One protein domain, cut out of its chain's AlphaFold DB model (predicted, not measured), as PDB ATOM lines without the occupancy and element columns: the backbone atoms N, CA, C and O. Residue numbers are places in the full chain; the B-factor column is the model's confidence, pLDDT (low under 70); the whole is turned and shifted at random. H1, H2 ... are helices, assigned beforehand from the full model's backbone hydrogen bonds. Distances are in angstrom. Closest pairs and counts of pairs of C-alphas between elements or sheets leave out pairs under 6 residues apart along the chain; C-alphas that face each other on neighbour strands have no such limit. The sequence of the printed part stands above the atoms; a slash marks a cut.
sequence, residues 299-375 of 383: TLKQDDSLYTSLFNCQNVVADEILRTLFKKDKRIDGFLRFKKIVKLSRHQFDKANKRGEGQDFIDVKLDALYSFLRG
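AT A GLANCE: This is residues 299 to 375 of the 383 residues of the protein "tRNA nucleotidyltransferase/poly(A) polymerase" of Fonticella tunisiensis (UniProt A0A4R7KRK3). Two helical hairpins, H2 with H3 and H4 with H5, join round a short first helix, H1; the long last helix, H5, crosses both H1 and H3. H2 packs side by side with H3 away from H5, while H4 and H5 form a V that meets at the start of H5. The printed part has 77 residues, with five named helices in the order H1 to H5 and no named strand; the class is all helix. It is compact, with a radius of gyration of the C-alphas of 12.3 A and spans of 36 by 26 by 25 A.

IN THESE COORDINATES: H1 is residues 305 to 313, 12.4 A long, beginning at C-alpha 305 (21.585, 30.647, -46.958). H2 is residues 319 to 326, 10.2 A. H3, residues 330 to 342, measures 18.3 A. H4 is residues 346 to 354, 12.4 A. H5, residues 358 to 373, measures 22.5 A and ends at C-alpha 373 (21.904, 34.578, -32.095).

HOW THE PARTS SIT: H5 is the hub. With residues 362 to 366 alone it touches H1, at a steep tilt of 58 degrees, opposite ways; the closest C-alphas, of Phe 311 and Ile 362, are 6.7 A apart. H5 touches H3 about perpendicular, at 75 degrees, closest at the C-alphas of Phe 338 and Leu 369, 6.6 A. In the hairpin of H4 and H5, the tilt is steep, 39 degrees, closest at the C-alphas of Ala 352 and Gly 358, 5.0 A. In the hairpin of H2 and H3, the tilt is shallow, 13 degrees, closest at the C-alphas of Phe 326 and Ile 332, 7.0 A. H1 and H3 are close but not clearly touching. H2 and H5 are apart. In H1, H2, H3, H4 and H5 every O i to N i+4 pair is within hydrogen-bond range.

THE WHOLE: The C-alphas of Lys 328 and Arg 355, the two farthest apart, are 36.3 A from each other. The printed part has no cut, and the four links between helices are tight. The mean pLDDT of the printed part is 84.0; residues 343 to 344 and residue 346 are under 70.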
ATOM      1  N   THR A 299      27.071  25.009 -46.060       88.56
ATOM      2  CA  THR A 299      28.085  25.357 -45.045       88.56
ATOM      3  C   THR A 299      29.347  25.992 -45.634       88.56
ATOM      4  O   THR A 299      30.004  26.759 -44.927       88.56
ATOM      5  N   LEU A 300      29.665  25.732 -46.908       88.06
ATOM      6  CA  LEU A 300      30.842  26.288 -47.584       88.06
ATOM      7  C   LEU A 300      30.642  27.733 -48.054       88.06
ATOM      8  O   LEU A 300      31.630  28.453 -48.162       88.06
ATOM      9  N   LYS A 301      29.397  28.171 -48.292       85.31
ATOM     10  CA  LYS A 301      29.086  29.524 -48.787       85.31
ATOM     11  C   LYS A 301      29.334  30.633 -47.759       85.31
ATOM     12  O   LYS A 301      29.446  31.789 -48.134       85.31
ATOM     13  N   GLN A 302      29.458  30.273 -46.477       76.19
ATOM     14  CA  GLN A 302      29.688  31.203 -45.357       76.19
ATOM     15  C   GLN A 302      28.676  32.360 -45.262       76.19
ATOM     16  O   GLN A 302      28.978  33.394 -44.680       76.19
ATOM     17  N   ASP A 303      27.464  32.152 -45.770       81.56
ATOM     18  CA  ASP A 303      26.371  33.114 -45.738       81.56
ATOM     19  C   ASP A 303      25.162  32.559 -44.961       81.56
ATOM     20  O   ASP A 303      25.171  31.439 -44.427       81.56
ATOM     21  N   ASP A 304      24.111  33.369 -44.913       76.81
ATOM     22  CA  ASP A 304      22.849  33.089 -44.234       76.81
ATOM     23  C   ASP A 304      21.975  32.045 -44.950       76.81
ATOM     24  O   ASP A 304      21.045  31.491 -44.355       76.81
ATOM     25  N   SER A 305      22.317  31.670 -46.192       83.69
ATOM     26  CA  SER A 305      21.585  30.647 -46.958       83.69
ATOM     27  C   SER A 305      21.613  29.265 -46.289       83.69
ATOM     28  O   SER A 305      20.747  28.412 -46.537       83.69
ATOM     29  N   LEU A 306      22.580  29.044 -45.390       88.88
ATOM     30  CA  LEU A 306      22.649  27.869 -44.530       88.88
ATOM     31  C   LEU A 306      21.417  27.741 -43.630       88.88
ATOM     32  O   LEU A 306      20.881  26.640 -43.508       88.88
ATOM     33  N   TYR A 307      20.958  28.824 -43.002       88.06
ATOM     34  CA  TYR A 307      19.816  28.762 -42.090       88.06
ATOM     35  C   TYR A 307      18.523  28.459 -42.839       88.06
ATOM     36  O   TYR A 307      17.766  27.585 -42.412       88.06
ATOM     37  N   THR A 308      18.326  29.067 -44.010       85.62
ATOM     38  CA  THR A 308      17.214  28.737 -44.914       85.62
ATOM     39  C   THR A 308      17.232  27.254 -45.282       85.62
ATOM     40  O   THR A 308      16.210  26.570 -45.210       85.62
ATOM     41  N   SER A 309      18.409  26.713 -45.605       87.81
ATOM     42  CA  SER A 309      18.577  25.293 -45.929       87.81
ATOM     43  C   SER A 309      18.284  24.386 -44.725       87.81
ATOM     44  O   SER A 309      17.596  23.376 -44.875       87.81
ATOM     45  N   LEU A 310      18.727  24.768 -43.522       89.06
ATOM     46  CA  LEU A 310      18.451  24.048 -42.272       89.06
ATOM     47  C   LEU A 310      16.956  24.000 -41.944       89.06
ATOM     48  O   LEU A 310      16.457  22.936 -41.573       89.06
ATOM     49  N   PHE A 311      16.227  25.107 -42.107       86.31
ATOM     50  CA  PHE A 311      14.772  25.124 -41.931       86.31
ATOM     51  C   PHE A 311      14.059  24.264 -42.980       86.31
ATOM     52  O   PHE A 311      13.162  23.498 -42.627       86.31
ATOM     53  N   ASN A 312      14.492  24.317 -44.241       84.88
ATOM     54  CA  ASN A 312      13.903  23.523 -45.321       84.88
ATOM     55  C   ASN A 312      14.069  22.012 -45.115       84.88
ATOM     56  O   ASN A 312      13.158  21.235 -45.401       84.88
ATOM     57  N   CYS A 313      15.214  21.568 -44.595       86.88
ATOM     58  CA  CYS A 313      15.491  20.145 -44.420       86.88
ATOM     59  C   CYS A 313      15.174  19.612 -43.013       86.88
ATOM     60  O   CYS A 313      15.403  18.429 -42.760       86.88
ATOM     61  N   GLN A 314      14.662  20.435 -42.089       81.69
ATOM     62  CA  GLN A 314      14.516  20.090 -40.663       81.69
ATOM     63  C   GLN A 314      13.639  18.856 -40.374       81.69
ATOM     64  O   GLN A 314      13.730  18.280 -39.289       81.69
ATOM     65  N   ASN A 315      12.778  18.480 -41.326       80.38
ATOM     66  CA  ASN A 315      11.883  17.322 -41.248       80.38
ATOM     67  C   ASN A 315      12.473  16.055 -41.884       80.38
ATOM     68  O   ASN A 315      11.952  14.961 -41.665       80.38
ATOM     69  N   VAL A 316      13.539  16.204 -42.673       85.88
ATOM     70  CA  VAL A 316      14.210  15.114 -43.393       85.88
ATOM     71  C   VAL A 316      15.511  14.747 -42.686       85.88
ATOM     72  O   VAL A 316      15.751  13.579 -42.383       85.88
ATOM     73  N   VAL A 317      16.339  15.749 -42.380       90.75
ATOM     74  CA  VAL A 317      17.638  15.576 -41.727       90.75
ATOM     75  C   VAL A 317      17.459  15.703 -40.220       90.75
ATOM     76  O   VAL A 317      17.192  16.782 -39.697       90.75
ATOM     77  N   ALA A 318      17.616  14.583 -39.521       91.44
ATOM     78  CA  ALA A 318      17.495  14.536 -38.071       91.44
ATOM     79  C   ALA A 318      18.631  15.308 -37.373       91.44
ATOM     80  O   ALA A 318      19.769  15.342 -37.855       91.44
ATOM     81  N   ASP A 319      18.345  15.881 -36.203       91.25
ATOM     82  CA  ASP A 319      19.307  16.673 -35.426       91.25
ATOM     83  C   ASP A 319      20.568  15.862 -35.071       91.25
ATOM     84  O   ASP A 319      21.672  16.407 -35.017       91.25
ATOM     85  N   GLU A 320      20.441  14.550 -34.867       92.88
ATOM     86  CA  GLU A 320      21.565  13.650 -34.593       92.88
ATOM     87  C   GLU A 320      22.518  13.542 -35.791       92.88
ATOM     88  O   GLU A 320      23.736  13.464 -35.608       92.88
ATOM     89  N   ILE A 321      21.997  13.594 -37.023       95.06
ATOM     90  CA  ILE A 321      22.822  13.624 -38.242       95.06
ATOM     91  C   ILE A 321      23.592  14.943 -38.303       95.06
ATOM     92  O   ILE A 321      24.795  14.936 -38.580       95.06
ATOM     93  N   LEU A 322      22.932  16.062 -37.987       93.94
ATOM     94  CA  LEU A 322      23.579  17.375 -37.944       93.94
ATOM     95  C   LEU A 322      24.729  17.389 -36.929       93.94
ATOM     96  O   LEU A 322      25.846  17.789 -37.261       93.94
ATOM     97  N   ARG A 323      24.500  16.860 -35.722       92.81
ATOM     98  CA  ARG A 323      25.546  16.705 -34.694       92.81
ATOM     99  C   ARG A 323      26.689  15.807 -35.159       92.81
ATOM    100  O   ARG A 323      27.843  16.103 -34.872       92.81
ATOM    101  N   THR A 324      26.381  14.754 -35.911       94.19
ATOM    102  CA  THR A 324      27.376  13.796 -36.409       94.19
ATOM    103  C   THR A 324      28.274  14.395 -37.497       94.19
ATOM    104  O   THR A 324      29.488  14.190 -37.477       94.19
ATOM    105  N   LEU A 325      27.714  15.155 -38.442       94.75
ATOM    106  CA  LEU A 325      28.446  15.675 -39.609       94.75
ATOM    107  C   LEU A 325      29.019  17.087 -39.432       94.75
ATOM    108  O   LEU A 325      29.939  17.475 -40.163       94.75
ATOM    109  N   PHE A 326      28.473  17.861 -38.495       92.19
ATOM    110  CA  PHE A 326      28.737  19.295 -38.372       92.19
ATOM    111  C   PHE A 326      29.051  19.742 -36.943       92.19
ATOM    112  O   PHE A 326      28.931  20.920 -36.628       92.19
ATOM    113  N   LYS A 327      29.517  18.834 -36.075       85.94
ATOM    114  CA  LYS A 327      29.844  19.116 -34.661       85.94
ATOM    115  C   LYS A 327      30.678  20.383 -34.420       85.94
ATOM    116  O   LYS A 327      30.572  20.990 -33.363       85.94
ATOM    117  N   LYS A 328      31.541  20.755 -35.371       86.50
ATOM    118  CA  LYS A 328      32.438  21.918 -35.272       86.50
ATOM    119  C   LYS A 328      31.867  23.208 -35.882       86.50
ATOM    120  O   LYS A 328      32.511  24.245 -35.764       86.50
ATOM    121  N   ASP A 329      30.704  23.170 -36.534       88.44
ATOM    122  CA  ASP A 329      30.093  24.355 -37.147       88.44
ATOM    123  C   ASP A 329      29.216  25.099 -36.124       88.44
ATOM    124  O   ASP A 329      28.142  24.636 -35.734       88.44
ATOM    125  N   LYS A 330      29.686  26.274 -35.686       87.50
ATOM    126  CA  LYS A 330      29.010  27.103 -34.673       87.50
ATOM    127  C   LYS A 330      27.616  27.562 -35.109       87.50
ATOM    128  O   LYS A 330      26.756  27.749 -34.251       87.50
ATOM    129  N   ARG A 331      27.380  27.735 -36.413       89.44
ATOM    130  CA  ARG A 331      26.079  28.178 -36.942       89.44
ATOM    131  C   ARG A 331      25.035  27.085 -36.762       89.44
ATOM    132  O   ARG A 331      23.940  27.357 -36.275       89.44
ATOM    133  N   ILE A 332      25.410  25.843 -37.074       89.88
ATOM    134  CA  ILE A 332      24.549  24.668 -36.886       89.88
ATOM    135  C   ILE A 332      24.290  24.425 -35.398       89.88
ATOM    136  O   ILE A 332      23.154  24.152 -35.018       89.88
ATOM    137  N   ASP A 333      25.298  24.585 -34.539       88.06
ATOM    138  CA  ASP A 333      25.085  24.519 -33.091       88.06
ATOM    139  C   ASP A 333      24.096  25.593 -32.594       88.06
ATOM    140  O   ASP A 333      23.171  25.283 -31.838       88.06
ATOM    141  N   GLY A 334      24.237  26.837 -33.063       87.62
ATOM    142  CA  GLY A 334      23.302  27.926 -32.770       87.62
ATOM    143  C   GLY A 334      21.868  27.600 -33.191       87.62
ATOM    144  O   GLY A 334      20.946  27.725 -32.384       87.62
ATOM    145  N   PHE A 335      21.684  27.083 -34.410       89.69
ATOM    146  CA  PHE A 335      20.384  26.630 -34.910       89.69
ATOM    147  C   PHE A 335      19.777  25.510 -34.048       89.69
ATOM    148  O   PHE A 335      18.605  25.564 -33.676       89.69
ATOM    149  N   LEU A 336      20.575  24.508 -33.666       89.38
ATOM    150  CA  LEU A 336      20.109  23.406 -32.817       89.38
ATOM    151  C   LEU A 336      19.717  23.877 -31.407       89.38
ATOM    152  O   LEU A 336      18.797  23.311 -30.811       89.38
ATOM    153  N   ARG A 337      20.394  24.894 -30.856       87.19
ATOM    154  CA  ARG A 337      20.009  25.524 -29.581       87.19
ATOM    155  C   ARG A 337      18.698  26.295 -29.714       87.19
ATOM    156  O   ARG A 337      17.803  26.092 -28.896       87.19
ATOM    157  N   PHE A 338      18.550  27.086 -30.772       86.94
ATOM    158  CA  PHE A 338      17.313  27.802 -31.080       86.94
ATOM    159  C   PHE A 338      16.109  26.858 -31.209       86.94
ATOM    160  O   PHE A 338      15.083  27.066 -30.561       86.94
ATOM    161  N   LYS A 339      16.252  25.765 -31.970       84.88
ATOM    162  CA  LYS A 339      15.190  24.771 -32.202       84.88
ATOM    163  C   LYS A 339      14.662  24.145 -30.905       84.88
ATOM    164  O   LYS A 339      13.466  23.877 -30.802       84.88
ATOM    165  N   LYS A 340      15.530  23.952 -29.904       80.88
ATOM    166  CA  LYS A 340      15.134  23.460 -28.573       80.88
ATOM    167  C   LYS A 340      14.294  24.470 -27.787       80.88
ATOM    168  O   LYS A 340      13.428  24.049 -27.027       80.88
ATOM    169  N   ILE A 341      14.550  25.764 -27.963       79.44
ATOM    170  CA  ILE A 341      13.882  26.846 -27.228       79.44
ATOM    171  C   ILE A 341      12.532  27.171 -27.871       79.44
ATOM    172  O   ILE A 341      11.508  27.170 -27.197       79.44
ATOM    173  N   VAL A 342      12.515  27.386 -29.189       72.81
ATOM    174  CA  VAL A 342      11.346  27.929 -29.900       72.81
ATOM    175  C   VAL A 342      10.308  26.858 -30.269       72.81
ATOM    176  O   VAL A 342       9.255  27.195 -30.789       72.81
ATOM    177  N   LYS A 343      10.537  25.570 -29.953       67.56
ATOM    178  CA  LYS A 343       9.649  24.436 -30.307       67.56
ATOM    179  C   LYS A 343       9.065  24.590 -31.721       67.56
ATOM    180  O   LYS A 343       7.862  24.753 -31.898       67.56
ATOM    181  N   LEU A 344       9.927  24.517 -32.737       69.25
ATOM    182  CA  LEU A 344       9.496  24.578 -34.136       69.25
ATOM    183  C   LEU A 344       8.459  23.475 -34.422       69.25
ATOM    184  O   LEU A 344       8.783  22.285 -34.422       69.25
ATOM    185  N   SER A 345       7.195  23.862 -34.621       70.06
ATOM    186  CA  SER A 345       6.108  22.910 -34.850       70.06
ATOM    187  C   SER A 345       6.127  22.412 -36.288       70.06
ATOM    188  O   SER A 345       5.780  23.131 -37.227       70.06
ATOM    189  N   ARG A 346       6.455  21.127 -36.447       69.75
ATOM    190  CA  ARG A 346       6.380  20.404 -37.724       69.75
ATOM    191  C   ARG A 346       5.021  20.570 -38.408       69.75
ATOM    192  O   ARG A 346       4.957  20.807 -39.607       69.75
ATOM    193  N   HIS A 347       3.938  20.509 -37.632       74.81
ATOM    194  CA  HIS A 347       2.582  20.662 -38.153       74.81
ATOM    195  C   HIS A 347       2.351  22.064 -38.742       74.81
ATOM    196  O   HIS A 347       1.678  22.189 -39.767       74.81
ATOM    197  N   GLN A 348       2.867  23.121 -38.110       78.12
ATOM    198  CA  GLN A 348       2.695  24.485 -38.620       78.12
ATOM    199  C   GLN A 348       3.396  24.650 -39.973       78.12
ATOM    200  O   GLN A 348       2.771  25.140 -40.910       78.12
ATOM    201  N   PHE A 349       4.632  24.156 -40.098       78.56
ATOM    202  CA  PHE A 349       5.374  24.212 -41.358       78.56
ATOM    203  C   PHE A 349       4.697  23.401 -42.471       78.56
ATOM    204  O   PHE A 349       4.471  23.915 -43.563       78.56
ATOM    205  N   ASP A 350       4.282  22.163 -42.188       77.75
ATOM    206  CA  ASP A 350       3.605  21.318 -43.181       77.75
ATOM    207  C   ASP A 350       2.268  21.940 -43.639       77.75
ATOM    208  O   ASP A 350       1.877  21.818 -44.801       77.75
ATOM    209  N   LYS A 351       1.563  22.644 -42.741       81.12
ATOM    210  CA  LYS A 351       0.328  23.377 -43.057       81.12
ATOM    211  C   LYS A 351       0.599  24.624 -43.907       81.12
ATOM    212  O   LYS A 351      -0.169  24.865 -44.833       81.12
ATOM    213  N   ALA A 352       1.663  25.371 -43.612       79.06
ATOM    214  CA  ALA A 352       2.094  26.521 -44.410       79.06
ATOM    215  C   ALA A 352       2.482  26.085 -45.832       79.06
ATOM    216  O   ALA A 352       1.973  26.631 -46.806       79.06
ATOM    217  N   ASN A 353       3.255  25.000 -45.967       79.75
ATOM    218  CA  ASN A 353       3.601  24.428 -47.273       79.75
ATOM    219  C   ASN A 353       2.369  24.004 -48.082       79.75
ATOM    220  O   ASN A 353       2.292  24.293 -49.272       79.75
ATOM    221  N   LYS A 354       1.366  23.378 -47.449       82.69
ATOM    222  CA  LYS A 354       0.099  23.029 -48.124       82.69
ATOM    223  C   LYS A 354      -0.684  24.242 -48.638       82.69
ATOM    224  O   LYS A 354      -1.539  24.072 -49.500       82.69
ATOM    225  N   ARG A 355      -0.429  25.434 -48.095       84.62
ATOM    226  CA  ARG A 355      -1.058  26.701 -48.493       84.62
ATOM    227  C   ARG A 355      -0.202  27.526 -49.457       84.62
ATOM    228  O   ARG A 355      -0.660  28.567 -49.899       84.62
ATOM    229  N   GLY A 356       1.014  27.074 -49.781       82.38
ATOM    230  CA  GLY A 356       1.983  27.854 -50.560       82.38
ATOM    231  C   GLY A 356       2.723  28.933 -49.756       82.38
ATOM    232  O   GLY A 356       3.534  29.650 -50.322       82.38
ATOM    233  N   GLU A 357       2.511  29.011 -48.440       83.50
ATOM    234  CA  GLU A 357       3.058  30.029 -47.519       83.50
ATOM    235  C   GLU A 357       4.362  29.555 -46.835       83.50
ATOM    236  O   GLU A 357       4.738  30.009 -45.754       83.50
ATOM    237  N   GLY A 358       5.035  28.557 -47.413       78.50
ATOM    238  CA  GLY A 358       6.211  27.926 -46.806       78.50
ATOM    239  C   GLY A 358       7.391  28.882 -46.629       78.50
ATOM    240  O   GLY A 358       8.065  28.832 -45.601       78.50
ATOM    241  N   GLN A 359       7.610  29.761 -47.611       81.88
ATOM    242  CA  GLN A 359       8.706  30.729 -47.586       81.88
ATOM    243  C   GLN A 359       8.480  31.799 -46.513       81.88
ATOM    244  O   GLN A 359       9.358  32.000 -45.681       81.88
ATOM    245  N   ASP A 360       7.275  32.368 -46.441       81.69
ATOM    246  CA  ASP A 360       6.914  33.354 -45.414       81.69
ATOM    247  C   ASP A 360       7.097  32.788 -43.997       81.69
ATOM    248  O   ASP A 360       7.599  33.459 -43.095       81.69
ATOM    249  N   PHE A 361       6.746  31.511 -43.789       81.50
ATOM    250  CA  PHE A 361       6.997  30.843 -42.513       81.50
ATOM    251  C   PHE A 361       8.494  30.761 -42.186       81.50
ATOM    252  O   PHE A 361       8.880  30.935 -41.028       81.50
ATOM    253  N   ILE A 362       9.340  30.466 -43.176       81.94
ATOM    254  CA  ILE A 362      10.793  30.386 -42.989       81.94
ATOM    255  C   ILE A 362      11.359  31.761 -42.655       81.94
ATOM    256  O   ILE A 362      12.130  31.854 -41.702       81.94
ATOM    257  N   ASP A 363      10.944  32.806 -43.364       83.00
ATOM    258  CA  ASP A 363      11.437  34.170 -43.161       83.00
ATOM    259  C   ASP A 363      11.133  34.657 -41.733       83.00
ATOM    260  O   ASP A 363      12.038  35.080 -41.012       83.00
ATOM    261  N   VAL A 364       9.911  34.425 -41.237       83.88
ATOM    262  CA  VAL A 364       9.541  34.728 -39.838       83.88
ATOM    263  C   VAL A 364      10.410  33.963 -38.829       83.88
ATOM    264  O   VAL A 364      10.772  34.488 -37.770       83.88
ATOM    265  N   LYS A 365      10.747  32.698 -39.108       85.06
ATOM    266  CA  LYS A 365      11.604  31.899 -38.213       85.06
ATOM    267  C   LYS A 365      13.083  32.281 -38.320       85.06
ATOM    268  O   LYS A 365      13.788  32.146 -37.317       85.06
ATOM    269  N   LEU A 366      13.542  32.759 -39.475       84.12
ATOM    270  CA  LEU A 366      14.885  33.308 -39.667       84.12
ATOM    271  C   LEU A 366      15.071  34.576 -38.839       84.12
ATOM    272  O   LEU A 366      16.037  34.650 -38.083       84.12
ATOM    273  N   ASP A 367      14.116  35.503 -38.877       83.69
ATOM    274  CA  ASP A 367      14.161  36.721 -38.059       83.69
ATOM    275  C   ASP A 367      14.271  36.390 -36.566       83.69
ATOM    276  O   ASP A 367      15.150  36.895 -35.860       83.69
ATOM    277  N   ALA A 368      13.444  35.456 -36.088       83.88
ATOM    278  CA  ALA A 368      13.506  34.981 -34.708       83.88
ATOM    279  C   ALA A 368      14.862  34.332 -34.367       83.88
ATOM    280  O   ALA A 368      15.388  34.528 -33.267       83.88
ATOM    281  N   LEU A 369      15.448  33.569 -35.295       84.50
ATOM    282  CA  LEU A 369      16.768  32.966 -35.123       84.50
ATOM    283  C   LEU A 369      17.873  34.029 -35.061       84.50
ATOM    284  O   LEU A 369      18.759  33.921 -34.214       84.50
ATOM    285  N   TYR A 370      17.837  35.068 -35.893       85.12
ATOM    286  CA  TYR A 370      18.837  36.136 -35.834       85.12
ATOM    287  C   TYR A 370      18.761  36.922 -34.530       85.12
ATOM    288  O   TYR A 370      19.803  37.219 -33.942       85.12
ATOM    289  N   SER A 371      17.556  37.209 -34.036       82.75
ATOM    290  CA  SER A 371      17.367  37.823 -32.716       82.75
ATOM    291  C   SER A 371      17.901  36.921 -31.595       82.75
ATOM    292  O   SER A 371      18.533  37.402 -30.654       82.75
ATOM    293  N   PHE A 372      17.729  35.594 -31.707       83.38
ATOM    294  CA  PHE A 372      18.319  34.634 -30.763       83.38
ATOM    295  C   PHE A 372      19.843  34.699 -30.756       83.38
ATOM    296  O   PHE A 372      20.460  34.792 -29.695       83.38
ATOM    297  N   LEU A 373      20.453  34.631 -31.940       83.00
ATOM    298  CA  LEU A 373      21.904  34.578 -32.095       83.00
ATOM    299  C   LEU A 373      22.585  35.874 -31.634       83.00
ATOM    300  O   LEU A 373      23.713  35.813 -31.148       83.00
ATOM    301  N   ARG A 374      21.893  37.018 -31.726       82.38
ATOM    302  CA  ARG A 374      22.346  38.317 -31.199       82.38
ATOM    303  C   ARG A 374      22.170  38.478 -29.684       82.38
ATOM    304  O   ARG A 374      22.644  39.460 -29.125       82.38
ATOM    305  N   GLY A 375      21.531  37.523 -29.007       71.38
ATOM    306  CA  GLY A 375      21.246  37.610 -27.571       71.38
ATOM    307  C   GLY A 375      20.103  38.570 -27.226       71.38
ATOM    308  O   GLY A 375      19.922  38.910 -26.062       71.38
TER     309      GLY A 375